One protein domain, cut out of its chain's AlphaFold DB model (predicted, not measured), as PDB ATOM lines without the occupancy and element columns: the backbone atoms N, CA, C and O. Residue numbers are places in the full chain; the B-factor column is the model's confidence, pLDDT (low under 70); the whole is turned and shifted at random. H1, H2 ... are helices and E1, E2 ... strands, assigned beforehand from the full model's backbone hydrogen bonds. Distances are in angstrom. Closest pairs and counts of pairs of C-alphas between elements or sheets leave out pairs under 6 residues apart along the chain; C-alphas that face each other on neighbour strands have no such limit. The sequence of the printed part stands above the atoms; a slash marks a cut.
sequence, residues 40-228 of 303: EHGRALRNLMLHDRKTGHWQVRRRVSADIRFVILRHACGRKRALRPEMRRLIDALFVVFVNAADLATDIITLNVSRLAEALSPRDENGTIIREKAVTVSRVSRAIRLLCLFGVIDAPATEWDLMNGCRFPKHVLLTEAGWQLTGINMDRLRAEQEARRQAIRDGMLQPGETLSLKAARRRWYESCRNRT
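Overview. This is residues 40 to 228 of the 303 residues of the protein "Replication initiation protein" of Cronobacter sakazakii (UniProt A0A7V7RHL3). Look for a core of crossed helices: H3 lies in the middle, H1 runs beside it on one side, and H5 crosses it on the other side with H4 packed on H5. The small hairpin E1 and E2 and helix H2 sit round this core, H7 leads away from it into a free-standing turn, and residues 161 to 166 stick out as a loop. The 189 printed residues, with eight named helices and three named strands in the order H1 E1 E2 H2 H3 H4 H5 E3 H6 H7 H8, are mostly helix; the one sheet is E1 - E2, antiparallel. The whole is compact, with a radius of gyration of the C-alphas of 18.0 A and spans of 53 by 45 by 44 A.

Arrangement. Start at the hairpin of E1, residues 49 to 51, and E2, residues 58 to 60, where N 50 and O 59 are 2.8 A apart, within hydrogen-bond range. H3, residues 85 to 101, is the hub. With residues 95 to 100 alone it touches H1, residues 40 to 48, at a shallow tilt of 22 degrees, opposite ways; the closest C-alphas, Leu 45 and Val 99, are 6.4 A apart. H5, residues 137 to 149, touches H3 about perpendicular, at 84 degrees, closest at the C-alphas of Ile 91 and Ala 143, 6.6 A. H4, residues 113 to 119, touches H5, closest at the C-alphas of Ala 117 and Val 137, 5.5 A, and only just touches H3, with 3 pairs of C-alphas within 8 A. H2, residues 68 to 76, is near H5. E3, residues 172 to 174, pairs with no named strand. H6, residues 176 to 181, is near H3. H7, residues 186 to 204, touches H1 with residues 188 to 192 alone, closest at the C-alphas of Glu 40 and Leu 189, 5.8 A. H8, residues 213 to 228, touches no helix. In the eight helices every O i to N i+4 pair is within hydrogen-bond range.

Along the chain. Find C-alpha 40 at (97.292, 222.448, 301.266), where H1 begins. H3 runs 24.4 A from C-alpha 85 at (106.268, 229.002, 274.573); H5 measures 18.3 A, H7 26.1 A and H8 22.6 A, ending at C-alpha 228, (128.203, 229.910, 302.087).

Size, cuts and confidence. The C-alphas of Lys 54 and Gly 208, the two farthest apart, are 56.5 A apart. The printed part has no cut. The links H3 to H4, H4 to H5 and H5 to E3 are long. Confidence is low at residues 203 to 211, under 70.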
ATOM      1  N   GLU A  40      97.419 221.562 302.426       89.81
ATOM      2  CA  GLU A  40      97.292 222.448 301.266       89.81
ATOM      3  C   GLU A  40      98.575 222.468 300.427       89.81
ATOM      4  O   GLU A  40      98.517 222.592 299.204       89.81
ATOM      5  N   HIS A  41      99.734 222.209 301.037       85.19
ATOM      6  CA  HIS A  41     101.004 222.095 300.321       85.19
ATOM      7  C   HIS A  41     101.008 220.935 299.312       85.19
ATOM      8  O   HIS A  41     101.372 221.098 298.145       85.19
ATOM      9  N   GLY A  42     100.524 219.762 299.728       90.69
ATOM     10  CA  GLY A  42     100.325 218.624 298.829       90.69
ATOM     11  C   GLY A  42      99.194 218.842 297.829       90.69
ATOM     12  O   GLY A  42      99.273 218.377 296.689       90.69
ATOM     13  N   ARG A  43      98.150 219.580 298.220       93.06
ATOM     14  CA  ARG A  43      97.049 219.943 297.321       93.06
ATOM     15  C   ARG A  43      97.518 220.858 296.191       93.06
ATOM     16  O   ARG A  43      97.151 220.606 295.047       93.06
ATOM     17  N   ALA A  44      98.383 221.831 296.481       93.81
ATOM     18  CA  ALA A  44      99.015 222.682 295.474       93.81
ATOM     19  C   ALA A  44      99.735 221.837 294.418       93.81
ATOM     20  O   ALA A  44      99.502 222.007 293.223       93.81
ATOM     21  N   LEU A  45     100.543 220.861 294.848       92.69
ATOM     22  CA  LEU A  45     101.261 219.983 293.924       92.69
ATOM     23  C   LEU A  45     100.302 219.152 293.050       92.69
ATOM     24  O   LEU A  45     100.499 219.072 291.840       92.69
ATOM     25  N   ARG A  46      99.231 218.593 293.631       92.81
ATOM     26  CA  ARG A  46      98.193 217.830 292.899       92.81
ATOM     27  C   ARG A  46      97.352 218.680 291.940       92.81
ATOM     28  O   ARG A  46      96.784 218.158 290.980       92.81
ATOM     29  N   ASN A  47      97.229 219.978 292.197       94.44
ATOM     30  CA  ASN A  47      96.576 220.900 291.272       94.44
ATOM     31  C   ASN A  47      97.475 221.212 290.069       94.44
ATOM     32  O   ASN A  47      96.977 221.368 288.953       94.44
ATOM     33  N   LEU A  48      98.789 221.297 290.292       93.75
ATOM     34  CA  LEU A  48      99.774 221.591 289.251       93.75
ATOM     35  C   LEU A  48     100.097 220.372 288.384       93.75
ATOM     36  O   LEU A  48     100.264 220.522 287.175       93.75
ATOM     37  N   MET A  49     100.161 219.178 288.973       93.00
ATOM     38  CA  MET A  49     100.560 217.947 288.294       93.00
ATOM     39  C   MET A  49      99.462 216.887 288.314       93.00
ATOM     40  O   MET A  49      98.781 216.691 289.318       93.00
ATOM     41  N   LEU A  50      99.343 216.157 287.211       90.69
ATOM     42  CA  LEU A  50      98.492 214.983 287.068       90.69
ATOM     43  C   LEU A  50      99.360 213.779 286.712       90.69
ATOM     44  O   LEU A  50     100.203 213.863 285.823       90.69
ATOM     45  N   HIS A  51      99.123 212.660 287.386       88.12
ATOM     46  CA  HIS A  51      99.633 211.370 286.952       88.12
ATOM     47  C   HIS A  51      98.652 210.777 285.941       88.12
ATOM     48  O   HIS A  51      97.520 210.439 286.302       88.12
ATOM     49  N   ASP A  52      99.062 210.677 284.681       88.19
ATOM     50  CA  ASP A  52      98.247 210.037 283.657       88.19
ATOM     51  C   ASP A  52      98.285 208.515 283.849       88.19
ATOM     52  O   ASP A  52      99.333 207.880 283.755       88.19
ATOM     53  N   ARG A  53      97.125 207.917 284.142       87.69
ATOM     54  CA  ARG A  53      96.999 206.471 284.387       87.69
ATOM     55  C   ARG A  53      97.236 205.633 283.132       87.69
ATOM     56  O   ARG A  53      97.593 204.473 283.272       87.69
ATOM     57  N   LYS A  54      97.013 206.191 281.936       87.88
ATOM     58  CA  LYS A  54      97.166 205.455 280.672       87.88
ATOM     59  C   LYS A  54      98.624 205.374 280.242       87.88
ATOM     60  O   LYS A  54      99.073 204.323 279.810       87.88
ATOM     61  N   THR A  55      99.347 206.485 280.362       83.56
ATOM     62  CA  THR A  55     100.753 206.574 279.940       83.56
ATOM     63  C   THR A  55     101.741 206.326 281.080       83.56
ATOM     64  O   THR A  55     102.921 206.124 280.826       83.56
ATOM     65  N   GLY A  56     101.293 206.362 282.341       81.81
ATOM     66  CA  GLY A  56     102.169 206.286 283.515       81.81
ATOM     67  C   GLY A  56     103.050 207.527 283.705       81.81
ATOM     68  O   GLY A  56     103.913 207.552 284.582       81.81
ATOM     69  N   HIS A  57     102.860 208.566 282.887       83.25
ATOM     70  CA  HIS A  57     103.676 209.770 282.914       83.25
ATOM     71  C   HIS A  57     103.007 210.896 283.699       83.25
ATOM     72  O   HIS A  57     101.793 211.109 283.669       83.25
ATOM     73  N   TRP A  58     103.838 211.672 284.386       85.19
ATOM     74  CA  TRP A  58     103.414 212.899 285.036       85.19
ATOM     75  C   TRP A  58     103.328 214.041 284.028       85.19
ATOM     76  O   TRP A  58     104.281 214.319 283.301       85.19
ATOM     77  N   GLN A  59     102.200 214.740 284.026       86.56
ATOM     78  CA  GLN A  59     101.926 215.855 283.129       86.56
ATOM     79  C   GLN A  59     101.504 217.096 283.917       86.56
ATOM     80  O   GLN A  59     100.943 217.011 285.014       86.56
ATOM     81  N   VAL A  60     101.765 218.275 283.351       88.00
ATOM     82  CA  VAL A  60     101.295 219.542 283.921       88.00
ATOM     83  C   VAL A  60      99.784 219.638 283.717       88.00
ATOM     84  O   VAL A  60      99.307 219.725 282.588       88.00
ATOM     85  N   ARG A  61      99.032 219.657 284.818       91.06
ATOM     86  CA  ARG A  61      97.571 219.786 284.830       91.06
ATOM     87  C   ARG A  61      97.140 221.241 284.703       91.06
ATOM     88  O   ARG A  61      96.333 221.584 283.843       91.06
ATOM     89  N   ARG A  62      97.678 222.105 285.568       91.25
ATOM     90  CA  ARG A  62      97.393 223.544 285.575       91.25
ATOM     91  C   ARG A  62      98.604 224.309 285.062       91.25
ATOM     92  O   ARG A  62      99.678 224.253 285.652       91.25
ATOM     93  N   ARG A  63      98.402 225.079 283.993       92.25
ATOM     94  CA  ARG A  63      99.418 225.984 283.444       92.25
ATOM     95  C   ARG A  63      99.324 227.338 284.133       92.25
ATOM     96  O   ARG A  63      98.458 228.144 283.801       92.25
ATOM     97  N   VAL A  64     100.211 227.582 285.089       92.81
ATOM     98  CA  VAL A  64     100.290 228.853 285.821       92.81
ATOM     99  C   VAL A  64     100.618 230.013 284.882       92.81
ATOM    100  O   VAL A  64     100.073 231.105 285.009       92.81
ATOM    101  N   SER A  65     101.456 229.763 283.880       92.06
ATOM    102  CA  SER A  65     101.851 230.743 282.871       92.06
ATOM    103  C   SER A  65     100.706 231.234 281.973       92.06
ATOM    104  O   SER A  65     100.877 232.227 281.260       92.06
ATOM    105  N   ALA A  66      99.564 230.538 281.982       91.06
ATOM    106  CA  ALA A  66      98.361 230.874 281.225       91.06
ATOM    107  C   ALA A  66      97.292 231.590 282.072       91.06
ATOM    108  O   ALA A  66      96.220 231.892 281.554       91.06
ATOM    109  N   ASP A  67      97.565 231.853 283.351       92.38
ATOM    110  CA  ASP A  67      96.628 232.543 284.232       92.38
ATOM    111  C   ASP A  67      96.355 233.982 283.755       92.38
ATOM    112  O   ASP A  67      97.237 234.667 283.226       92.38
ATOM    113  N   ILE A  68      95.126 234.459 283.968       90.25
ATOM    114  CA  ILE A  68      94.656 235.782 283.532       90.25
ATOM    115  C   ILE A  68      95.551 236.898 284.094       90.25
ATOM    116  O   ILE A  68      95.821 237.887 283.406       90.25
ATOM    117  N   ARG A  69      96.108 236.715 285.300       90.25
ATOM    118  CA  ARG A  69      97.046 237.670 285.915       90.25
ATOM    119  C   ARG A  69      98.252 237.952 285.024       90.25
ATOM    120  O   ARG A  69      98.679 239.098 284.923       90.25
ATOM    121  N   PHE A  70      98.773 236.945 284.322       89.88
ATOM    122  CA  PHE A  70      99.913 237.114 283.416       89.88
ATOM    123  C   PHE A  70      99.552 237.930 282.176       89.88
ATOM    124  O   PHE A  70     100.437 238.543 281.582       89.88
ATOM    125  N   VAL A  71      98.281 237.962 281.771       88.44
ATOM    126  CA  VAL A  71      97.818 238.823 280.677       88.44
ATOM    127  C   VAL A  71      97.816 240.275 281.147       88.44
ATOM    128  O   VAL A  71      98.477 241.109 280.530       88.44
ATOM    129  N   ILE A  72      97.166 240.552 282.278       89.94
ATOM    130  CA  ILE A  72      97.028 241.904 282.839       89.94
ATOM    131  C   ILE A  72      98.402 242.497 283.181       89.94
ATOM    132  O   ILE A  72      98.776 243.559 282.679       89.94
ATOM    133  N   LEU A  73      99.200 241.778 283.973       88.56
ATOM    134  CA  LEU A  73     100.491 242.264 284.471       88.56
ATOM    135  C   LEU A  73     101.513 242.455 283.351       88.56
ATOM    136  O   LEU A  73     102.333 243.369 283.394       88.56
ATOM    137  N   ARG A  74     101.447 241.644 282.290       88.62
ATOM    138  CA  ARG A  74     102.295 241.831 281.110       88.62
ATOM    139  C   ARG A  74     102.045 243.187 280.448       88.62
ATOM    140  O   ARG A  74     103.016 243.850 280.082       88.62
ATOM    141  N   HIS A  75     100.781 243.588 280.302       88.38
ATOM    142  CA  HIS A  75     100.432 244.896 279.748       88.38
ATOM    143  C   HIS A  75     100.848 246.032 280.686       88.38
ATOM    144  O   HIS A  75     101.464 246.987 280.216       88.38
ATOM    145  N   ALA A  76     100.628 245.881 281.995       86.81
ATOM    146  CA  ALA A  76     101.072 246.852 282.997       86.81
ATOM    147  C   ALA A  76     102.599 247.074 282.973       86.81
ATOM    148  O   ALA A  76     103.070 248.199 283.091       86.81
ATOM    149  N   CYS A  77     103.391 246.025 282.722       85.31
ATOM    150  CA  CYS A  77     104.847 246.126 282.570       85.31
ATOM    151  C   CYS A  77     105.311 246.585 281.168       85.31
ATOM    152  O   CYS A  77     106.468 246.360 280.803       85.31
ATOM    153  N   GLY A  78     104.427 247.146 280.333       86.06
ATOM    154  CA  GLY A  78     104.767 247.667 279.002       86.06
ATOM    155  C   GLY A  78     105.115 246.599 277.955       86.06
ATOM    156  O   GLY A  78     105.642 246.909 276.883       86.06
ATOM    157  N   ARG A  79     104.842 245.316 278.223       86.69
ATOM    158  CA  ARG A  79     105.135 244.228 277.279       86.69
ATOM    159  C   ARG A  79     103.950 243.995 276.344       86.69
ATOM    160  O   ARG A  79     102.932 243.433 276.729       86.69
ATOM    161  N   LYS A  80     104.128 244.331 275.064       84.75
ATOM    162  CA  LYS A  80     103.105 244.117 274.021       84.75
ATOM    163  C   LYS A  80     102.943 242.644 273.619       84.75
ATOM    164  O   LYS A  80     101.839 242.178 273.370       84.75
ATOM    165  N   ARG A  81     104.051 241.895 273.547       87.19
ATOM    166  CA  ARG A  81     104.065 240.508 273.046       87.19
ATOM    167  C   ARG A  81     103.862 239.486 274.158       87.19
ATOM    168  O   ARG A  81     104.418 239.633 275.247       87.19
ATOM    169  N   ALA A  82     103.159 238.403 273.828       88.69
ATOM    170  CA  ALA A  82     103.012 237.242 274.693       88.69
ATOM    171  C   ALA A  82     104.352 236.586 275.055       88.69
ATOM    172  O   ALA A  82     105.368 236.738 274.370       88.69
ATOM    173  N   LEU A  83     104.348 235.850 276.169       90.50
ATOM    174  CA  LEU A  83     105.503 235.067 276.586       90.50
ATOM    175  C   LEU A  83     105.760 233.949 275.574       90.50
ATOM    176  O   LEU A  83     104.840 233.244 275.152       90.50
ATOM    177  N   ARG A  84     107.032 233.773 275.208       91.69
ATOM    178  CA  ARG A  84     107.439 232.688 274.310       91.69
ATOM    179  C   ARG A  84     107.042 231.325 274.905       91.69
ATOM    180  O   ARG A  84     107.051 231.201 276.135       91.69
ATOM    181  N   PRO A  85     106.683 230.321 274.086       93.38
ATOM    182  CA  PRO A  85     106.268 229.002 274.573       93.38
ATOM    183  C   PRO A  85     107.252 228.378 275.573       93.38
ATOM    184  O   PRO A  85     106.840 227.880 276.616       93.38
ATOM    185  N   GLU A  86     108.555 228.506 275.329       94.25
ATOM    186  CA  GLU A  86     109.611 227.935 276.173       94.25
ATOM    187  C   GLU A  86     109.695 228.637 277.535       94.25
ATOM    188  O   GLU A  86     110.085 228.027 278.530       94.25
ATOM    189  N   MET A  87     109.363 229.931 277.601       93.38
ATOM    190  CA  MET A  87     109.289 230.664 278.869       93.38
ATOM    191  C   MET A  87     108.053 230.238 279.663       93.38
ATOM    192  O   MET A  87     108.145 230.063 280.871       93.38
ATOM    193  N   ARG A  88     106.915 230.041 278.985       94.12
ATOM    194  CA  ARG A  88     105.670 229.576 279.611       94.12
ATOM    195  C   ARG A  88     105.851 228.207 280.264       94.12
ATOM    196  O   ARG A  88     105.647 228.085 281.465       94.12
ATOM    197  N   ARG A  89     106.379 227.235 279.513       94.62
ATOM    198  CA  ARG A  89     106.667 225.886 280.030       94.62
ATOM    199  C   ARG A  89     107.693 225.886 281.158       94.62
ATOM    200  O   ARG A  89     107.540 225.145 282.121       94.62
ATOM    201  N   LEU A  90     108.703 226.758 281.086       96.00
ATOM    202  CA  LEU A  90     109.644 226.931 282.192       96.00
ATOM    203  C   LEU A  90     108.963 227.457 283.458       96.00
ATOM    204  O   LEU A  90     109.270 226.970 284.537       96.00
ATOM    205  N   ILE A  91     108.072 228.442 283.341       95.88
ATOM    206  CA  ILE A  91     107.326 228.969 284.491       95.88
ATOM    207  C   ILE A  91     106.446 227.874 285.091       95.88
ATOM    208  O   ILE A  91     106.471 227.690 286.303       95.88
ATOM    209  N   ASP A  92     105.738 227.112 284.258       95.38
ATOM    210  CA  ASP A  92     104.890 226.011 284.723       95.38
ATOM    211  C   ASP A  92     105.710 224.965 285.497       95.38
ATOM    212  O   ASP A  92     105.354 224.606 286.618       95.38
ATOM    213  N   ALA A  93     106.861 224.549 284.960       95.25
ATOM    214  CA  ALA A  93     107.753 223.608 285.633       95.25
ATOM    215  C   ALA A  93     108.393 224.197 286.905       95.25
ATOM    216  O   ALA A  93     108.510 223.507 287.917       95.25
ATOM    217  N   LEU A  94     108.766 225.484 286.894       96.00
ATOM    218  CA  LEU A  94     109.294 226.179 288.072       96.00
ATOM    219  C   LEU A  94     108.288 226.196 289.214       96.00
ATOM    220  O   LEU A  94     108.686 225.989 290.352       96.00
ATOM    221  N   PHE A  95     107.003 226.396 288.928       95.69
ATOM    222  CA  PHE A  95     105.964 226.393 289.953       95.69
ATOM    223  C   PHE A  95     105.855 225.056 290.677       95.69
ATOM    224  O   PHE A  95     105.680 225.031 291.895       95.69
ATOM    225  N   VAL A  96     106.041 223.949 289.958       95.00
ATOM    226  CA  VAL A  96     106.118 222.624 290.578       95.00
ATOM    227  C   VAL A  96     107.312 222.549 291.536       95.00
ATOM    228  O   VAL A  96     107.155 222.126 292.681       95.00
ATOM    229  N   VAL A  97     108.493 223.008 291.104       94.94
ATOM    230  CA  VAL A  97     109.699 223.024 291.950       94.94
ATOM    231  C   VAL A  97     109.529 223.953 293.151       94.94
ATOM    232  O   VAL A  97     109.958 223.611 294.250       94.94
ATOM    233  N   PHE A  98     108.903 225.115 292.964       95.56
ATOM    234  CA  PHE A  98     108.661 226.094 294.020       95.56
ATOM    235  C   PHE A  98     107.777 225.513 295.101       95.56
ATOM    236  O   PHE A  98     108.185 225.521 296.254       95.56
ATOM    237  N   VAL A  99     106.632 224.934 294.730       93.81
ATOM    238  CA  VAL A  99     105.787 224.220 295.689       93.81
ATOM    239  C   VAL A  99     106.607 223.117 296.345       93.81
ATOM    240  O   VAL A  99     106.672 223.057 297.558       93.81
ATOM    241  N   ASN A 100     107.340 222.300 295.592       92.00
ATOM    242  CA  ASN A 100     108.116 221.208 296.173       92.00
ATOM    243  C   ASN A 100     109.162 221.643 297.219       92.00
ATOM    244  O   ASN A 100     109.363 220.932 298.203       92.00
ATOM    245  N   ALA A 101     109.846 222.764 296.976       91.88
ATOM    246  CA  ALA A 101     110.984 223.243 297.759       91.88
ATOM    247  C   ALA A 101     110.654 224.393 298.726       91.88
ATOM    248  O   ALA A 101     111.553 224.843 299.445       91.88
ATOM    249  N   ALA A 102     109.415 224.889 298.723       91.50
ATOM    250  CA  ALA A 102     108.963 225.929 299.634       91.50
ATOM    251  C   ALA A 102     108.911 225.398 301.067       91.50
ATOM    252  O   ALA A 102     108.291 224.369 301.346       91.50
ATOM    253  N   ASP A 103     109.543 226.131 301.978       88.62
ATOM    254  CA  ASP A 103     109.285 225.991 303.400       88.62
ATOM    255  C   ASP A 103     107.958 226.672 303.737       88.62
ATOM    256  O   ASP A 103     107.798 227.877 303.549       88.62
ATOM    257  N   LEU A 104     107.004 225.895 304.244       84.75
ATOM    258  CA  LEU A 104     105.650 226.371 304.498       84.75
ATOM    259  C   LEU A 104     105.616 227.482 305.559       84.75
ATOM    260  O   LEU A 104     104.787 228.377 305.470       84.75
ATOM    261  N   ALA A 105     106.522 227.461 306.542       85.06
ATOM    262  CA  ALA A 105     106.533 228.452 307.618       85.06
ATOM    263  C   ALA A 105     107.020 229.839 307.164       85.06
ATOM    264  O   ALA A 105     106.552 230.851 307.684       85.06
ATOM    265  N   THR A 106     107.968 229.888 306.225       86.12
ATOM    266  CA  THR A 106     108.622 231.136 305.796       86.12
ATOM    267  C   THR A 106     108.319 231.545 304.356       86.12
ATOM    268  O   THR A 106     108.678 232.657 303.967       86.12
ATOM    269  N   ASP A 107     107.677 230.679 303.571       91.31
ATOM    270  CA  ASP A 107     107.487 230.772 302.115       91.31
ATOM    271  C   ASP A 107     108.787 230.797 301.299       91.31
ATOM    272  O   ASP A 107     108.775 231.065 300.093       91.31
ATOM    273  N   ILE A 108     109.930 230.533 301.934       92.00
ATOM    274  CA  ILE A 108     111.226 230.548 301.264       92.00
ATOM    275  C   ILE A 108     111.381 229.270 300.444       92.00
ATOM    276  O   ILE A 108     111.278 228.155 300.951       92.00
ATOM    277  N   ILE A 109     111.717 229.426 299.168       93.94
ATOM    278  CA  ILE A 109     112.161 228.338 298.307       93.94
ATOM    279  C   ILE A 109     113.608 228.015 298.681       93.94
ATOM    280  O   ILE A 109     114.550 228.761 298.396       93.94
ATOM    281  N   THR A 110     113.779 226.869 299.330       90.00
ATOM    282  CA  THR A 110     115.064 226.431 299.896       90.00
ATOM    283  C   THR A 110     116.128 226.148 298.831       90.00
ATOM    284  O   THR A 110     117.324 226.234 299.107       90.00
ATOM    285  N   LEU A 111     115.726 225.878 297.586       91.12
ATOM    286  CA  LEU A 111     116.637 225.708 296.456       91.12
ATOM    287  C   LEU A 111     117.084 227.062 295.894       91.12
ATOM    288  O   LEU A 111     116.271 227.933 295.594       91.12
ATOM    289  N   ASN A 112     118.395 227.226 295.702       92.50
ATOM    290  CA  ASN A 112     118.934 228.407 295.025       92.50
ATOM    291  C   ASN A 112     118.717 228.337 293.500       92.50
ATOM    292  O   ASN A 112     118.452 227.270 292.950       92.50
ATOM    293  N   VAL A 113     118.895 229.458 292.793       93.19
ATOM    294  CA  VAL A 113     118.696 229.541 291.325       93.19
ATOM    295  C   VAL A 113     119.479 228.487 290.529       93.19
ATOM    296  O   VAL A 113     118.955 227.952 289.554       93.19
ATOM    297  N   SER A 114     120.708 228.157 290.935       93.19
ATOM    298  CA  SER A 114     121.501 227.119 290.263       93.19
ATOM    299  C   SER A 114     120.907 225.728 290.480       93.19
ATOM    300  O   SER A 114     120.727 224.983 289.521       93.19
ATOM    301  N   ARG A 115     120.502 225.408 291.714       93.62
ATOM    302  CA  ARG A 115     119.829 224.149 292.055       93.62
ATOM    303  C   ARG A 115     118.460 224.024 291.394       93.62
ATOM    304  O   ARG A 115     118.083 222.926 291.011       93.62
ATOM    305  N   LEU A 116     117.733 225.128 291.213       95.19
ATOM    306  CA  LEU A 116     116.487 225.147 290.439       95.19
ATOM    307  C   LEU A 116     116.739 224.757 288.977       95.19
ATOM    308  O   LEU A 116     115.988 223.970 288.409       95.19
ATOM    309  N   ALA A 117     117.810 225.276 288.372       95.06
ATOM    310  CA  ALA A 117     118.194 224.915 287.011       95.06
ATOM    311  C   ALA A 117     118.604 223.434 286.907       95.06
ATOM    312  O   ALA A 117     118.164 222.741 285.992       95.06
ATOM    313  N   GLU A 118     119.379 222.929 287.870       94.12
ATOM    314  CA  GLU A 118     119.746 221.508 287.962       94.12
ATOM    315  C   GLU A 118     118.524 220.598 288.149       94.12
ATOM    316  O   GLU A 118     118.441 219.546 287.523       94.12
ATOM    317  N   ALA A 119     117.564 221.001 288.986       93.00
ATOM    318  CA  ALA A 119     116.348 220.238 289.262       93.00
ATOM    319  C   ALA A 119     115.446 220.094 288.029       93.00
ATOM    320  O   ALA A 119     114.773 219.081 287.882       93.00
ATOM    321  N   LEU A 120     115.440 221.100 287.152       93.62
ATOM    322  CA  LEU A 120     114.654 221.120 285.915       93.62
ATOM    323  C   LEU A 120     115.383 220.523 284.710       93.62
ATOM    324  O   LEU A 120     114.812 220.446 283.622       93.62
ATOM    325  N   SER A 121     116.661 220.185 284.868       93.94
ATOM    326  CA  SER A 121     117.460 219.657 283.774       93.94
ATOM    327  C   SER A 121     117.217 218.157 283.604       93.94
ATOM    328  O   SER A 121     117.162 217.436 284.604       93.94
ATOM    329  N   PRO A 122     117.113 217.670 282.357       91.56
ATOM    330  CA  PRO A 122     116.970 216.249 282.093       91.56
ATOM    331  C   PRO A 122     118.223 215.499 282.546       91.56
ATOM    332  O   PRO A 122     119.353 215.990 282.416       91.56
ATOM    333  N   ARG A 123     117.992 214.303 283.080       90.50
ATOM    334  CA  ARG A 123     119.031 213.393 283.550       90.50
ATOM    335  C   ARG A 123     119.111 212.181 282.635       90.50
ATOM    336  O   ARG A 123     118.111 211.816 282.020       90.50
ATOM    337  N   ASP A 124     120.306 211.624 282.526       90.19
ATOM    338  CA  ASP A 124     120.539 210.327 281.905       90.19
ATOM    339  C   ASP A 124     120.116 209.179 282.843       90.19
ATOM    340  O   ASP A 124     119.654 209.403 283.966       90.19
ATOM    341  N   GLU A 125     120.275 207.945 282.369       88.38
ATOM    342  CA  GLU A 125     119.974 206.714 283.115       88.38
ATOM    343  C   GLU A 125     120.791 206.599 284.412       88.38
ATOM    344  O   GLU A 125     120.309 206.074 285.412       88.38
ATOM    345  N   ASN A 126     121.989 207.191 284.433       85.38
ATOM    346  CA  ASN A 126     122.886 207.228 285.586       85.38
ATOM    347  C   ASN A 126     122.547 208.367 286.570       85.38
ATOM    348  O   ASN A 126     123.247 208.573 287.563       85.38
ATOM    349  N   GLY A 127     121.497 209.150 286.305       82.31
ATOM    350  CA  GLY A 127     121.078 210.279 287.136       82.31
ATOM    351  C   GLY A 127     121.940 211.540 286.989       82.31
ATOM    352  O   GLY A 127     121.742 212.504 287.742       82.31
ATOM    353  N   THR A 128     122.855 211.583 286.022       89.88
ATOM    354  CA  THR A 128     123.714 212.729 285.703       89.88
ATOM    355  C   THR A 128     123.020 213.672 284.719       89.88
ATOM    356  O   THR A 128     122.211 213.276 283.888       89.88
ATOM    357  N   ILE A 129     123.279 214.977 284.836       90.81
ATOM    358  CA  ILE A 129     122.619 215.990 284.001       90.81
ATOM    359  C   ILE A 129     123.188 215.979 282.578       90.81
ATOM    360  O   ILE A 129     124.386 216.195 282.376       90.81
ATOM    361  N   ILE A 130     122.302 215.877 281.585       92.00
ATOM    362  CA  ILE A 130     122.661 215.959 280.166       92.00
ATOM    363  C   ILE A 130     122.981 217.420 279.816       92.00
ATOM    364  O   ILE A 130     122.083 218.239 279.609       92.00
ATOM    365  N   ARG A 131     124.271 217.774 279.745       88.50
ATOM    366  CA  ARG A 131     124.751 219.169 279.599       88.50
ATOM    367  C   ARG A 131     124.212 219.895 278.363       88.50
ATOM    368  O   ARG A 131     123.965 221.103 278.409       88.50
ATOM    369  N   GLU A 132     124.023 219.177 277.264       88.06
ATOM    370  CA  GLU A 132     123.502 219.735 276.011       88.06
ATOM    371  C   GLU A 132     122.033 220.134 276.119       88.06
ATOM    372  O   GLU A 132     121.625 221.142 275.544       88.06
ATOM    373  N   LYS A 133     121.271 219.390 276.928       90.56
ATOM    374  CA  LYS A 133     119.839 219.586 277.162       90.56
ATOM    375  C   LYS A 133     119.538 220.242 278.510       90.56
ATOM    376  O   LYS A 133     118.382 220.320 278.914       90.56
ATOM    377  N   ALA A 134     120.557 220.723 279.219       92.81
ATOM    378  CA  ALA A 134     120.396 221.301 280.544       92.81
ATOM    379  C   ALA A 134     119.672 222.654 280.494       92.81
ATOM    380  O   ALA A 134     119.901 223.501 279.620       92.81
ATOM    381  N   VAL A 135     118.820 222.893 281.488       94.06
ATOM    382  CA  VAL A 135     118.232 224.209 281.720       94.06
ATOM    383  C   VAL A 135     119.327 225.129 282.246       94.06
ATOM    384  O   VAL A 135     119.998 224.842 283.231       94.06
ATOM    385  N   THR A 136     119.518 226.274 281.596       93.44
ATOM    386  CA  THR A 136     120.565 227.214 281.997       93.44
ATOM    387  C   THR A 136     120.116 228.111 283.149       93.44
ATOM    388  O   THR A 136     118.989 228.619 283.174       93.44
ATOM    389  N   VAL A 137     121.043 228.406 284.064       93.25
ATOM    390  CA  VAL A 137     120.836 229.332 285.195       93.25
ATOM    391  C   VAL A 137     120.350 230.705 284.714       93.25
ATOM    392  O   VAL A 137     119.468 231.313 285.319       93.25
ATOM    393  N   SER A 138     120.861 231.188 283.576       92.00
ATOM    394  CA  SER A 138     120.458 232.474 282.989       92.00
ATOM    395  C   SER A 138     119.002 232.495 282.512       92.00
ATOM    396  O   SER A 138     118.360 233.547 282.517       92.00
ATOM    397  N   ARG A 139     118.450 231.355 282.087       94.06
ATOM    398  CA  ARG A 139     117.041 231.248 281.691       94.06
ATOM    399  C   ARG A 139     116.133 231.240 282.918       94.06
ATOM    400  O   ARG A 139     115.159 231.987 282.928       94.06
ATOM    401  N   VAL A 140     116.503 230.495 283.962       95.69
ATOM    402  CA  VAL A 140     115.791 230.504 285.251       95.69
ATOM    403  C   VAL A 140     115.819 231.897 285.877       95.69
ATOM    404  O   VAL A 140     114.778 232.417 286.257       95.69
ATOM    405  N   SER A 141     116.975 232.563 285.893       94.19
ATOM    406  CA  SER A 141     117.112 233.930 286.412       94.19
ATOM    407  C   SER A 141     116.211 234.936 285.681       94.19
ATOM    408  O   SER A 141     115.568 235.775 286.312       94.19
ATOM    409  N   ARG A 142     116.076 234.820 284.349       93.62
ATOM    410  CA  ARG A 142     115.139 235.646 283.565       93.62
ATOM    411  C   ARG A 142     113.674 235.357 283.899       93.62
ATOM    412  O   ARG A 142     112.895 236.305 283.968       93.62
ATOM    413  N   ALA A 143     113.310 234.092 284.108       94.88
ATOM    414  CA  ALA A 143     111.965 233.718 284.544       94.88
ATOM    415  C   ALA A 143     111.664 234.274 285.945       94.88
ATOM    416  O   ALA A 143     110.632 234.907 286.138       94.88
ATOM    417  N   ILE A 144     112.603 234.140 286.885       95.06
ATOM    418  CA  ILE A 144     112.490 234.697 288.239       95.06
ATOM    419  C   ILE A 144     112.321 236.217 288.183       95.06
ATOM    420  O   ILE A 144     111.401 236.749 288.787       95.06
ATOM    421  N   ARG A 145     113.139 236.933 287.402       93.56
ATOM    422  CA  ARG A 145     112.998 238.392 287.257       93.56
ATOM    423  C   ARG A 145     111.605 238.790 286.766       93.56
ATOM    424  O   ARG A 145     111.052 239.767 287.255       93.56
ATOM    425  N   LEU A 146     111.048 238.048 285.810       93.06
ATOM    426  CA  LEU A 146     109.695 238.289 285.309       93.06
ATOM    427  C   LEU A 146     108.634 238.038 286.390       93.06
ATOM    428  O   LEU A 146     107.733 238.848 286.555       93.06
ATOM    429  N   LEU A 147     108.749 236.940 287.135       94.88
ATOM    430  CA  LEU A 147     107.812 236.603 288.207       94.88
ATOM    431  C   LEU A 147     107.894 237.592 289.384       94.88
ATOM    432  O   LEU A 147     106.859 237.906 289.967       94.88
ATOM    433  N   CYS A 148     109.084 238.129 289.685       94.44
ATOM    434  CA  CYS A 148     109.253 239.228 290.640       94.44
ATOM    435  C   CYS A 148     108.531 240.494 290.173       94.44
ATOM    436  O   CYS A 148     107.818 241.110 290.952       94.44
ATOM    437  N   LEU A 149     108.665 240.860 288.890       91.81
ATOM    438  CA  LEU A 149     107.941 242.005 288.320       91.81
ATOM    439  C   LEU A 149     106.421 241.832 288.405       91.81
ATOM    440  O   LEU A 149     105.698 242.810 288.542       91.81
ATOM    441  N   PHE A 150     105.939 240.593 288.336       91.62
ATOM    442  CA  PHE A 150     104.523 240.265 288.476       91.62
ATOM    443  C   PHE A 150     104.062 240.144 289.938       91.62
ATOM    444  O   PHE A 150     102.893 239.854 290.174       91.62
ATOM    445  N   GLY A 151     104.949 240.326 290.923       92.56
ATOM    446  CA  GLY A 151     104.620 240.187 292.349       92.56
ATOM    447  C   GLY A 151     104.243 238.761 292.768       92.56
ATOM    448  O   GLY A 151     103.709 238.543 293.853       92.56
ATOM    449  N   VAL A 152     104.504 237.780 291.906       94.56
ATOM    450  CA  VAL A 152     104.169 236.363 292.101       94.56
ATOM    451  C   VAL A 152     105.182 235.668 293.009       94.56
ATOM    452  O   VAL A 152     104.862 234.737 293.747       94.56
ATOM    453  N   ILE A 153     106.422 236.128 292.933       95.94
ATOM    454  CA  ILE A 153     107.506 235.732 293.816       95.94
ATOM    455  C   ILE A 153     108.214 236.996 294.283       95.94
ATOM    456  O   ILE A 153     108.207 238.004 293.579       95.94
ATOM    457  N   ASP A 154     108.878 236.920 295.421       94.06
ATOM    458  CA  ASP A 154     109.797 237.955 295.865       94.06
ATOM    459  C   ASP A 154     111.212 237.383 295.908       94.06
ATOM    460  O   ASP A 154     111.414 236.180 296.074       94.06
ATOM    461  N   ALA A 155     112.218 238.216 295.696       89.31
ATOM    462  CA  ALA A 155     113.589 237.767 295.812       89.31
ATOM    463  C   ALA A 155     114.479 238.897 296.325       89.31
ATOM    464  O   ALA A 155     114.466 239.984 295.744       89.31
ATOM    465  N   PRO A 156     115.322 238.631 297.340       85.00
ATOM    466  CA  PRO A 156     116.202 239.636 297.901       85.00
ATOM    467  C   PRO A 156     117.177 240.175 296.852       85.00
ATOM    468  O   PRO A 156     117.449 239.559 295.802       85.00
ATOM    469  N   ALA A 157     117.727 241.347 297.175       83.12
ATOM    470  CA  ALA A 157     118.785 241.971 296.406       83.12
ATOM    471  C   ALA A 157     119.965 241.006 296.230       83.12
ATOM    472  O   ALA A 157     120.254 240.147 297.061       83.12
ATOM    473  N   THR A 158     120.617 241.106 295.077       82.19
ATOM    474  CA  THR A 158     121.739 240.227 294.752       82.19
ATOM    475  C   THR A 158     123.017 240.802 295.335       82.19
ATOM    476  O   THR A 158     123.442 241.874 294.919       82.19
ATOM    477  N   GLU A 159     123.642 240.064 296.246       85.62
ATOM    478  CA  GLU A 159     124.924 240.433 296.842       85.62
ATOM    479  C   GLU A 159     126.106 239.845 296.056       85.62
ATOM    480  O   GLU A 159     126.052 238.714 295.549       85.62
ATOM    481  N   TRP A 160     127.185 240.623 295.969       86.75
ATOM    482  CA  TRP A 160     128.446 240.215 295.358       86.75
ATOM    483  C   TRP A 160     129.470 239.855 296.435       86.75
ATOM    484  O   TRP A 160     129.679 240.613 297.379       86.75
ATOM    485  N   ASP A 161     130.117 238.703 296.290       87.50
ATOM    486  CA  ASP A 161     131.256 238.315 297.114       87.50
ATOM    487  C   ASP A 161     132.539 238.833 296.459       87.50
ATOM    488  O   ASP A 161     133.001 238.282 295.455       87.50
ATOM    489  N   LEU A 162     133.102 239.900 297.030       84.06
ATOM    490  CA  LEU A 162     134.340 240.519 296.557       84.06
ATOM    491  C   LEU A 162     135.535 239.559 296.636       84.06
ATOM    492  O   LEU A 162     136.379 239.582 295.748       84.06
ATOM    493  N   MET A 163     135.584 238.677 297.641       80.38
ATOM    494  CA  MET A 163     136.732 237.787 297.859       80.38
ATOM    495  C   MET A 163     136.819 236.678 296.815       80.38
ATOM    496  O   MET A 163     137.909 236.273 296.427       80.38
ATOM    497  N   ASN A 164     135.669 236.167 296.374       80.06
ATOM    498  CA  ASN A 164     135.597 235.061 295.417       80.06
ATOM    499  C   ASN A 164     135.194 235.512 294.005       80.06
ATOM    500  O   ASN A 164     135.015 234.663 293.134       80.06
ATOM    501  N   GLY A 165     134.975 236.813 293.783       84.25
ATOM    502  CA  GLY A 165     134.560 237.356 292.487       84.25
ATOM    503  C   GLY A 165     133.261 236.743 291.953       84.25
ATOM    504  O   GLY A 165     133.113 236.555 290.747       84.25
ATOM    505  N   CYS A 166     132.325 236.369 292.832       86.44
ATOM    506  CA  CYS A 166     131.094 235.691 292.428       86.44
ATOM    507  C   CYS A 166     129.883 236.111 293.266       86.44
ATOM    508  O   CYS A 166     130.001 236.644 294.363       86.44
ATOM    509  N   ARG A 167     128.672 235.859 292.761       87.12
ATOM    510  CA  ARG A 167     127.433 236.181 293.490       87.12
ATOM    511  C   ARG A 167     127.175 235.196 294.623       87.12
ATOM    512  O   ARG A 167     127.532 234.015 294.532       87.12
ATOM    513  N   PHE A 168     126.504 235.660 295.673       88.50
ATOM    514  CA  PHE A 168     125.922 234.750 296.655       88.50
ATOM    515  C   PHE A 168     124.754 233.954 296.049       88.50
ATOM    516  O   PHE A 168     124.076 234.442 295.136       88.50
ATOM    517  N   PRO A 169     124.515 232.714 296.519       88.94
ATOM    518  CA  PRO A 169     123.351 231.940 296.116       88.94
ATOM    519  C   PRO A 169     122.061 232.716 296.378       88.94
ATOM    520  O   PRO A 169     121.802 233.161 297.493       88.94
ATOM    521  N   LYS A 170     121.245 232.868 295.336       90.06
ATOM    522  CA  LYS A 170     119.969 233.577 295.423       90.06
ATOM    523  C   LYS A 170     118.837 232.589 295.689       90.06
ATOM    524  O   LYS A 170     118.673 231.636 294.926       90.06
ATOM    525  N   HIS A 171     118.060 232.857 296.730       92.19
ATOM    526  CA  HIS A 171     116.830 232.140 297.072       92.19
ATOM    527  C   HIS A 171     115.633 233.067 296.903       92.19
ATOM    528  O   HIS A 171     115.772 234.282 297.013       92.19
ATOM    529  N   VAL A 172     114.474 232.497 296.610       94.06
ATOM    530  CA  VAL A 172     113.251 233.220 296.247       94.06
ATOM    531  C   VAL A 172     112.181 232.912 297.289       94.06
ATOM    532  O   VAL A 172     112.197 231.831 297.865       94.06
ATOM    533  N   LEU A 173     111.258 233.834 297.524       94.06
ATOM    534  CA  LEU A 173     110.062 233.616 298.327       94.06
ATOM    535  C   LEU A 173     108.842 233.492 297.419       94.06
ATOM    536  O   LEU A 173     108.703 234.253 296.458       94.06
ATOM    537  N   LEU A 174     107.943 232.566 297.732       95.06
ATOM    538  CA  LEU A 174     106.641 232.517 297.079       95.06
ATOM    539  C   LEU A 174     105.704 233.513 297.773       95.06
ATOM    540  O   LEU A 174     105.564 233.490 298.992       95.06
ATOM    541  N   THR A 175     105.101 234.434 297.022       94.88
ATOM    542  CA  THR A 175     104.151 235.385 297.615       94.88
ATOM    543  C   THR A 175     102.775 234.747 297.743       94.88
ATOM    544  O   THR A 175     102.494 233.691 297.172       94.88
ATOM    545  N   GLU A 176     101.870 235.432 298.436       93.38
ATOM    546  CA  GLU A 176     100.469 235.027 298.488       93.38
ATOM    547  C   GLU A 176      99.848 234.914 297.083       93.38
ATOM    548  O   GLU A 176      99.160 233.942 296.772       93.38
ATOM    549  N   ALA A 177     100.164 235.861 296.192       93.69
ATOM    550  CA  ALA A 177      99.727 235.814 294.801       93.69
ATOM    551  C   ALA A 177     100.278 234.577 294.068       93.69
ATOM    552  O   ALA A 177      99.575 234.003 293.235       93.69
ATOM    553  N   GLY A 178     101.499 234.146 294.396       95.00
ATOM    554  CA  GLY A 178     102.086 232.897 293.912       95.00
ATOM    555  C   GLY A 178     101.340 231.658 294.394       95.00
ATOM    556  O   GLY A 178     101.004 230.795 293.584       95.00
ATOM    557  N   TRP A 179     101.000 231.583 295.677       95.19
ATOM    558  CA  TRP A 179     100.203 230.477 296.211       95.19
ATOM    559  C   TRP A 179      98.814 230.393 295.574       95.19
ATOM    560  O   TRP A 179      98.394 229.310 295.160       95.19
ATOM    561  N   GLN A 180      98.138 231.525 295.375       94.19
ATOM    562  CA  GLN A 180      96.824 231.578 294.719       94.19
ATOM    563  C   GLN A 180      96.842 230.995 293.296       94.19
ATOM    564  O   GLN A 180      95.893 230.324 292.884       94.19
ATOM    565  N   LEU A 181      97.940 231.180 292.553       94.25
ATOM    566  CA  LEU A 181      98.100 230.619 291.206       94.25
ATOM    567  C   LEU A 181      98.115 229.084 291.184       94.25
ATOM    568  O   LEU A 181      97.834 228.483 290.148       94.25
ATOM    569  N   THR A 182      98.394 228.434 292.316       93.50
ATOM    570  CA  THR A 182      98.317 226.970 292.443       93.50
ATOM    571  C   THR A 182      96.879 226.465 292.633       93.50
ATOM    572  O   THR A 182      96.608 225.279 292.448       93.50
ATOM    573  N   GLY A 183      95.919 227.350 292.938       91.00
ATOM    574  CA  GLY A 183      94.503 227.004 293.119       91.00
ATOM    575  C   GLY A 183      94.156 226.356 294.450       91.00
ATOM    576  O   GLY A 183      93.197 225.590 294.514       91.00
ATOM    577  N   ILE A 184      94.962 226.595 295.476       92.81
ATOM    578  CA  ILE A 184      94.682 226.152 296.843       92.81
ATOM    579  C   ILE A 184      93.773 227.128 297.581       92.81
ATOM    580  O   ILE A 184      93.593 228.272 297.157       92.81
ATOM    581  N   ASN A 185      93.206 226.668 298.696       93.25
ATOM    582  CA  ASN A 185      92.450 227.544 299.578       93.25
ATOM    583  C   ASN A 185      93.433 228.331 300.461       93.25
ATOM    584  O   ASN A 185      94.179 227.751 301.250       93.25
ATOM    585  N   MET A 186      93.419 229.656 300.319       93.75
ATOM    586  CA  MET A 186      94.362 230.536 301.008       93.75
ATOM    587  C   MET A 186      94.141 230.601 302.517       93.75
ATOM    588  O   MET A 186      95.113 230.716 303.256       93.75
ATOM    589  N   ASP A 187      92.905 230.477 302.989       93.19
ATOM    590  CA  ASP A 187      92.602 230.529 304.421       93.19
ATOM    591  C   ASP A 187      93.103 229.270 305.126       93.19
ATOM    592  O   ASP A 187      93.736 229.344 306.180       93.19
ATOM    593  N   ARG A 188      92.921 228.108 304.487       91.62
ATOM    594  CA  ARG A 188      93.491 226.843 304.968       91.62
ATOM    595  C   ARG A 188      95.014 226.874 304.968       91.62
ATOM    596  O   ARG A 188      95.622 226.457 305.950       91.62
ATOM    597  N   LEU A 189      95.625 227.415 303.910       91.31
ATOM    598  CA  LEU A 189      97.075 227.597 303.859       91.31
ATOM    599  C   LEU A 189      97.549 228.470 305.028       91.31
ATOM    600  O   LEU A 189      98.454 228.073 305.752       91.31
ATOM    601  N   ARG A 190      96.919 229.628 305.255       90.94
ATOM    602  CA  ARG A 190      97.278 230.544 306.349       90.94
ATOM    603  C   ARG A 190      97.194 229.865 307.717       90.94
ATOM    604  O   ARG A 190      98.104 230.048 308.525       90.94
ATOM    605  N   ALA A 191      96.158 229.060 307.954       89.69
ATOM    606  CA  ALA A 191      96.009 228.288 309.187       89.69
ATOM    607  C   ALA A 191      97.137 227.254 309.366       89.69
ATOM    608  O   ALA A 191      97.759 227.202 310.426       89.69
ATOM    609  N   GLU A 192      97.467 226.486 308.319       85.88
ATOM    610  CA  GLU A 192      98.586 225.528 308.348       85.88
ATOM    611  C   GLU A 192      99.932 226.225 308.600       85.88
ATOM    612  O   GLU A 192     100.760 225.745 309.381       85.88
ATOM    613  N   GLN A 193     100.154 227.377 307.965       86.69
ATOM    614  CA  GLN A 193     101.360 228.177 308.155       86.69
ATOM    615  C   GLN A 193     101.474 228.708 309.581       86.69
ATOM    616  O   GLN A 193     102.571 228.721 310.134       86.69
ATOM    617  N   GLU A 194     100.374 229.183 310.165       86.94
ATOM    618  CA  GLU A 194     100.354 229.708 311.529       86.94
ATOM    619  C   GLU A 194     100.605 228.599 312.552       86.94
ATOM    620  O   GLU A 194     101.489 228.759 313.391       86.94
ATOM    621  N   ALA A 195      99.944 227.445 312.419       83.38
ATOM    622  CA  ALA A 195     100.174 226.286 313.284       83.38
ATOM    623  C   ALA A 195     101.638 225.820 313.233       83.38
ATOM    624  O   ALA A 195     102.270 225.573 314.261       83.38
ATOM    625  N   ARG A 196     102.231 225.770 312.032       80.69
ATOM    626  CA  ARG A 196     103.644 225.403 311.872       80.69
ATOM    627  C   ARG A 196     104.583 226.452 312.467       80.69
ATOM    628  O   ARG A 196     105.599 226.095 313.054       80.69
ATOM    629  N   ARG A 197     104.244 227.737 312.344       84.25
ATOM    630  CA  ARG A 197     104.986 228.836 312.977       84.25
ATOM    631  C   ARG A 197     104.877 228.811 314.497       84.25
ATOM    632  O   ARG A 197     105.847 229.176 315.147       84.25
ATOM    633  N   GLN A 198     103.733 228.431 315.059       82.50
ATOM    634  CA  GLN A 198     103.557 228.252 316.503       82.50
ATOM    635  C   GLN A 198     104.434 227.105 317.004       82.50
ATOM    636  O   GLN A 198     105.311 227.348 317.818       82.50
ATOM    637  N   ALA A 199     104.363 225.927 316.378       76.38
ATOM    638  CA  ALA A 199     105.222 224.795 316.737       76.38
ATOM    639  C   ALA A 199     106.730 225.116 316.648       76.38
ATOM    640  O   ALA A 199     107.522 224.663 317.470       76.38
ATOM    641  N   ILE A 200     107.148 225.913 315.654       73.88
ATOM    642  CA  ILE A 200     108.537 226.385 315.552       73.88
ATOM    643  C   ILE A 200     108.868 227.371 316.675       73.88
ATOM    644  O   ILE A 200     109.949 227.280 317.244       73.88
ATOM    645  N   ARG A 201     107.966 228.311 316.986       74.31
ATOM    646  CA  ARG A 201     108.141 229.268 318.088       74.31
ATOM    647  C   ARG A 201     108.310 228.544 319.421       74.31
ATOM    648  O   ARG A 201     109.292 228.810 320.106       74.31
ATOM    649  N   ASP A 202     107.439 227.585 319.705       73.81
ATOM    650  CA  ASP A 202     107.452 226.796 320.938       73.81
ATOM    651  C   ASP A 202     108.731 225.950 321.074       73.81
ATOM    652  O   ASP A 202     109.191 225.694 322.182       73.81
ATOM    653  N   GLY A 203     109.337 225.541 319.951       64.94
ATOM    654  CA  GLY A 203     110.567 224.741 319.929       64.94
ATOM    655  C   GLY A 203     111.884 225.512 319.747       64.94
ATOM    656  O   GLY A 203     112.944 224.929 319.960       64.94
ATOM    657  N   MET A 204     111.863 226.779 319.309       59.50
ATOM    658  CA  MET A 204     113.077 227.560 318.994       59.50
ATOM    659  C   MET A 204     113.330 228.754 319.916       59.50
ATOM    660  O   MET A 204     114.469 229.218 319.971       59.50
ATOM    661  N   LEU A 205     112.307 229.308 320.568       53.62
ATOM    662  CA  LEU A 205     112.459 230.555 321.314       53.62
ATOM    663  C   LEU A 205     112.932 230.296 322.744       53.62
ATOM    664  O   LEU A 205     112.382 229.466 323.463       53.62
ATOM    665  N   GLN A 206     113.938 231.063 323.163       54.94
ATOM    666  CA  GLN A 206     114.243 231.256 324.579       54.94
ATOM    667  C   GLN A 206     113.058 231.992 325.245       54.94
ATOM    668  O   GLN A 206     112.371 232.764 324.561       54.94
ATOM    669  N   PRO A 207     112.803 231.809 326.555       39.34
ATOM    670  CA  PRO A 207     111.729 232.521 327.248       39.34
ATOM    671  C   PRO A 207     111.809 234.043 327.013       39.34
ATOM    672  O   PRO A 207     112.825 234.665 327.313       39.34
ATOM    673  N   GLY A 208     110.744 234.642 326.462       45.28
ATOM    674  CA  GLY A 208     110.616 236.095 326.256       45.28
ATOM    675  C   GLY A 208     110.968 236.632 324.859       45.28
ATOM    676  O   GLY A 208     110.739 237.810 324.587       45.28
ATOM    677  N   GLU A 209     111.472 235.806 323.941       52.81
ATOM    678  CA  GLU A 209     111.746 236.239 322.565       52.81
ATOM    679  C   GLU A 209     110.491 236.096 321.681       52.81
ATOM    680  O   GLU A 209     109.859 235.047 321.660       52.81
ATOM    681  N   THR A 210     110.123 237.123 320.906       58.22
ATOM    682  CA  THR A 210     109.067 237.018 319.880       58.22
ATOM    683  C   THR A 210     109.666 237.192 318.489       58.22
ATOM    684  O   THR A 210     110.212 238.239 318.142       58.22
ATOM    685  N   LEU A 211     109.578 236.152 317.652       63.94
ATOM    686  CA  LEU A 211     110.116 236.197 316.294       63.94
ATOM    687  C   LEU A 211     109.020 236.501 315.270       63.94
ATOM    688  O   LEU A 211     108.165 235.665 314.983       63.94
ATOM    689  N   SER A 212     109.074 237.691 314.668       79.75
ATOM    690  CA  SER A 212     108.224 238.022 313.517       79.75
ATOM    691  C   SER A 212     108.654 237.253 312.258       79.75
ATOM    692  O   SER A 212     109.829 236.923 312.082       79.75
ATOM    693  N   LEU A 213     107.726 237.033 311.317       78.50
ATOM    694  CA  LEU A 213     108.007 236.361 310.036       78.50
ATOM    695  C   LEU A 213     109.148 237.036 309.253       78.50
ATOM    696  O   LEU A 213     110.016 236.370 308.689       78.50
ATOM    697  N   LYS A 214     109.179 238.375 309.246       84.00
ATOM    698  CA  LYS A 214     110.235 239.162 308.592       84.00
ATOM    699  C   LYS A 214     111.601 238.909 309.237       84.00
ATOM    700  O   LYS A 214     112.591 238.750 308.523       84.00
ATOM    701  N   ALA A 215     111.653 238.834 310.567       83.50
ATOM    702  CA  ALA A 215     112.875 238.528 311.299       83.50
ATOM    703  C   ALA A 215     113.332 237.074 311.077       83.50
ATOM    704  O   ALA A 215     114.518 236.848 310.839       83.50
ATOM    705  N   ALA A 216     112.407 236.106 311.042       84.00
ATOM    706  CA  ALA A 216     112.714 234.711 310.718       84.00
ATOM    707  C   ALA A 216     113.337 234.566 309.320       84.00
ATOM    708  O   ALA A 216     114.392 233.946 309.164       84.00
ATOM    709  N   ARG A 217     112.742 235.216 308.307       87.06
ATOM    710  CA  ARG A 217     113.287 235.248 306.940       87.06
ATOM    711  C   ARG A 217     114.692 235.854 306.914       87.06
ATOM    712  O   ARG A 217     115.595 235.267 306.323       87.06
ATOM    713  N   ARG A 218     114.903 236.989 307.591       87.06
ATOM    714  CA  ARG A 218     116.217 237.647 307.683       87.06
ATOM    715  C   ARG A 218     117.281 236.724 308.288       87.06
ATOM    716  O   ARG A 218     118.329 236.544 307.673       87.06
ATOM    717  N   ARG A 219     116.985 236.074 309.421       86.25
ATOM    718  CA  ARG A 219     117.893 235.106 310.067       86.25
ATOM    719  C   ARG A 219     118.240 233.936 309.154       86.25
ATOM    720  O   ARG A 219     119.389 233.497 309.121       86.25
ATOM    721  N   TRP A 220     117.265 233.442 308.391       88.69
ATOM    722  CA  TRP A 220     117.490 232.360 307.435       88.69
ATOM    723  C   TRP A 220     118.465 232.776 306.323       88.69
ATOM    724  O   TRP A 220     119.413 232.043 306.027       88.69
ATOM    725  N   TYR A 221     118.289 233.973 305.751       88.31
ATOM    726  CA  TYR A 221     119.200 234.513 304.735       88.31
ATOM    727  C   TYR A 221     120.611 234.748 305.287       88.31
ATOM    728  O   TYR A 221     121.588 234.351 304.648       88.31
ATOM    729  N   GLU A 222     120.731 235.318 306.488       88.88
ATOM    730  CA  GLU A 222     122.013 235.514 307.177       88.88
ATOM    731  C   GLU A 222     122.715 234.172 307.448       88.88
ATOM    732  O   GLU A 222     123.905 234.017 307.162       88.88
ATOM    733  N   SER A 223     121.970 233.156 307.889       89.12
ATOM    734  CA  SER A 223     122.491 231.798 308.098       89.12
ATOM    735  C   SER A 223     122.983 231.164 306.793       89.12
ATOM    736  O   SER A 223     124.072 230.588 306.748       89.12
ATOM    737  N   CYS A 224     122.227 231.310 305.699       88.38
ATOM    738  CA  CYS A 224     122.633 230.828 304.377       88.38
ATOM    739  C   CYS A 224     123.898 231.531 303.870       88.38
ATOM    740  O   CYS A 224     124.796 230.881 303.318       88.38
ATOM    741  N   ARG A 225     124.002 232.845 304.090       88.62
ATOM    742  CA  ARG A 225     125.194 233.637 303.771       88.62
ATOM    743  C   ARG A 225     126.403 233.136 304.555       88.62
ATOM    744  O   ARG A 225     127.419 232.803 303.946       88.62
ATOM    745  N   ASN A 226     126.281 232.998 305.873       90.00
ATOM    746  CA  ASN A 226     127.362 232.529 306.742       90.00
ATOM    747  C   ASN A 226     127.817 231.116 306.360       90.00
ATOM    748  O   ASN A 226     129.011 230.881 306.174       90.00
ATOM    749  N   ARG A 227     126.873 230.196 306.121       90.06
ATOM    750  CA  ARG A 227     127.174 228.841 305.635       90.06
ATOM    751  C   ARG A 227     127.903 228.860 304.292       90.06
ATOM    752  O   ARG A 227     128.825 228.073 304.090       90.06
ATOM    753  N   THR A 228     127.527 229.758 303.383       89.62
ATOM    754  CA  THR A 228     128.203 229.910 302.087       89.62
ATOM    755  C   THR A 228     129.639 230.397 302.266       89.62
ATOM    756  O   THR A 228     130.547 229.824 301.669       89.62
TER     757      THR A 228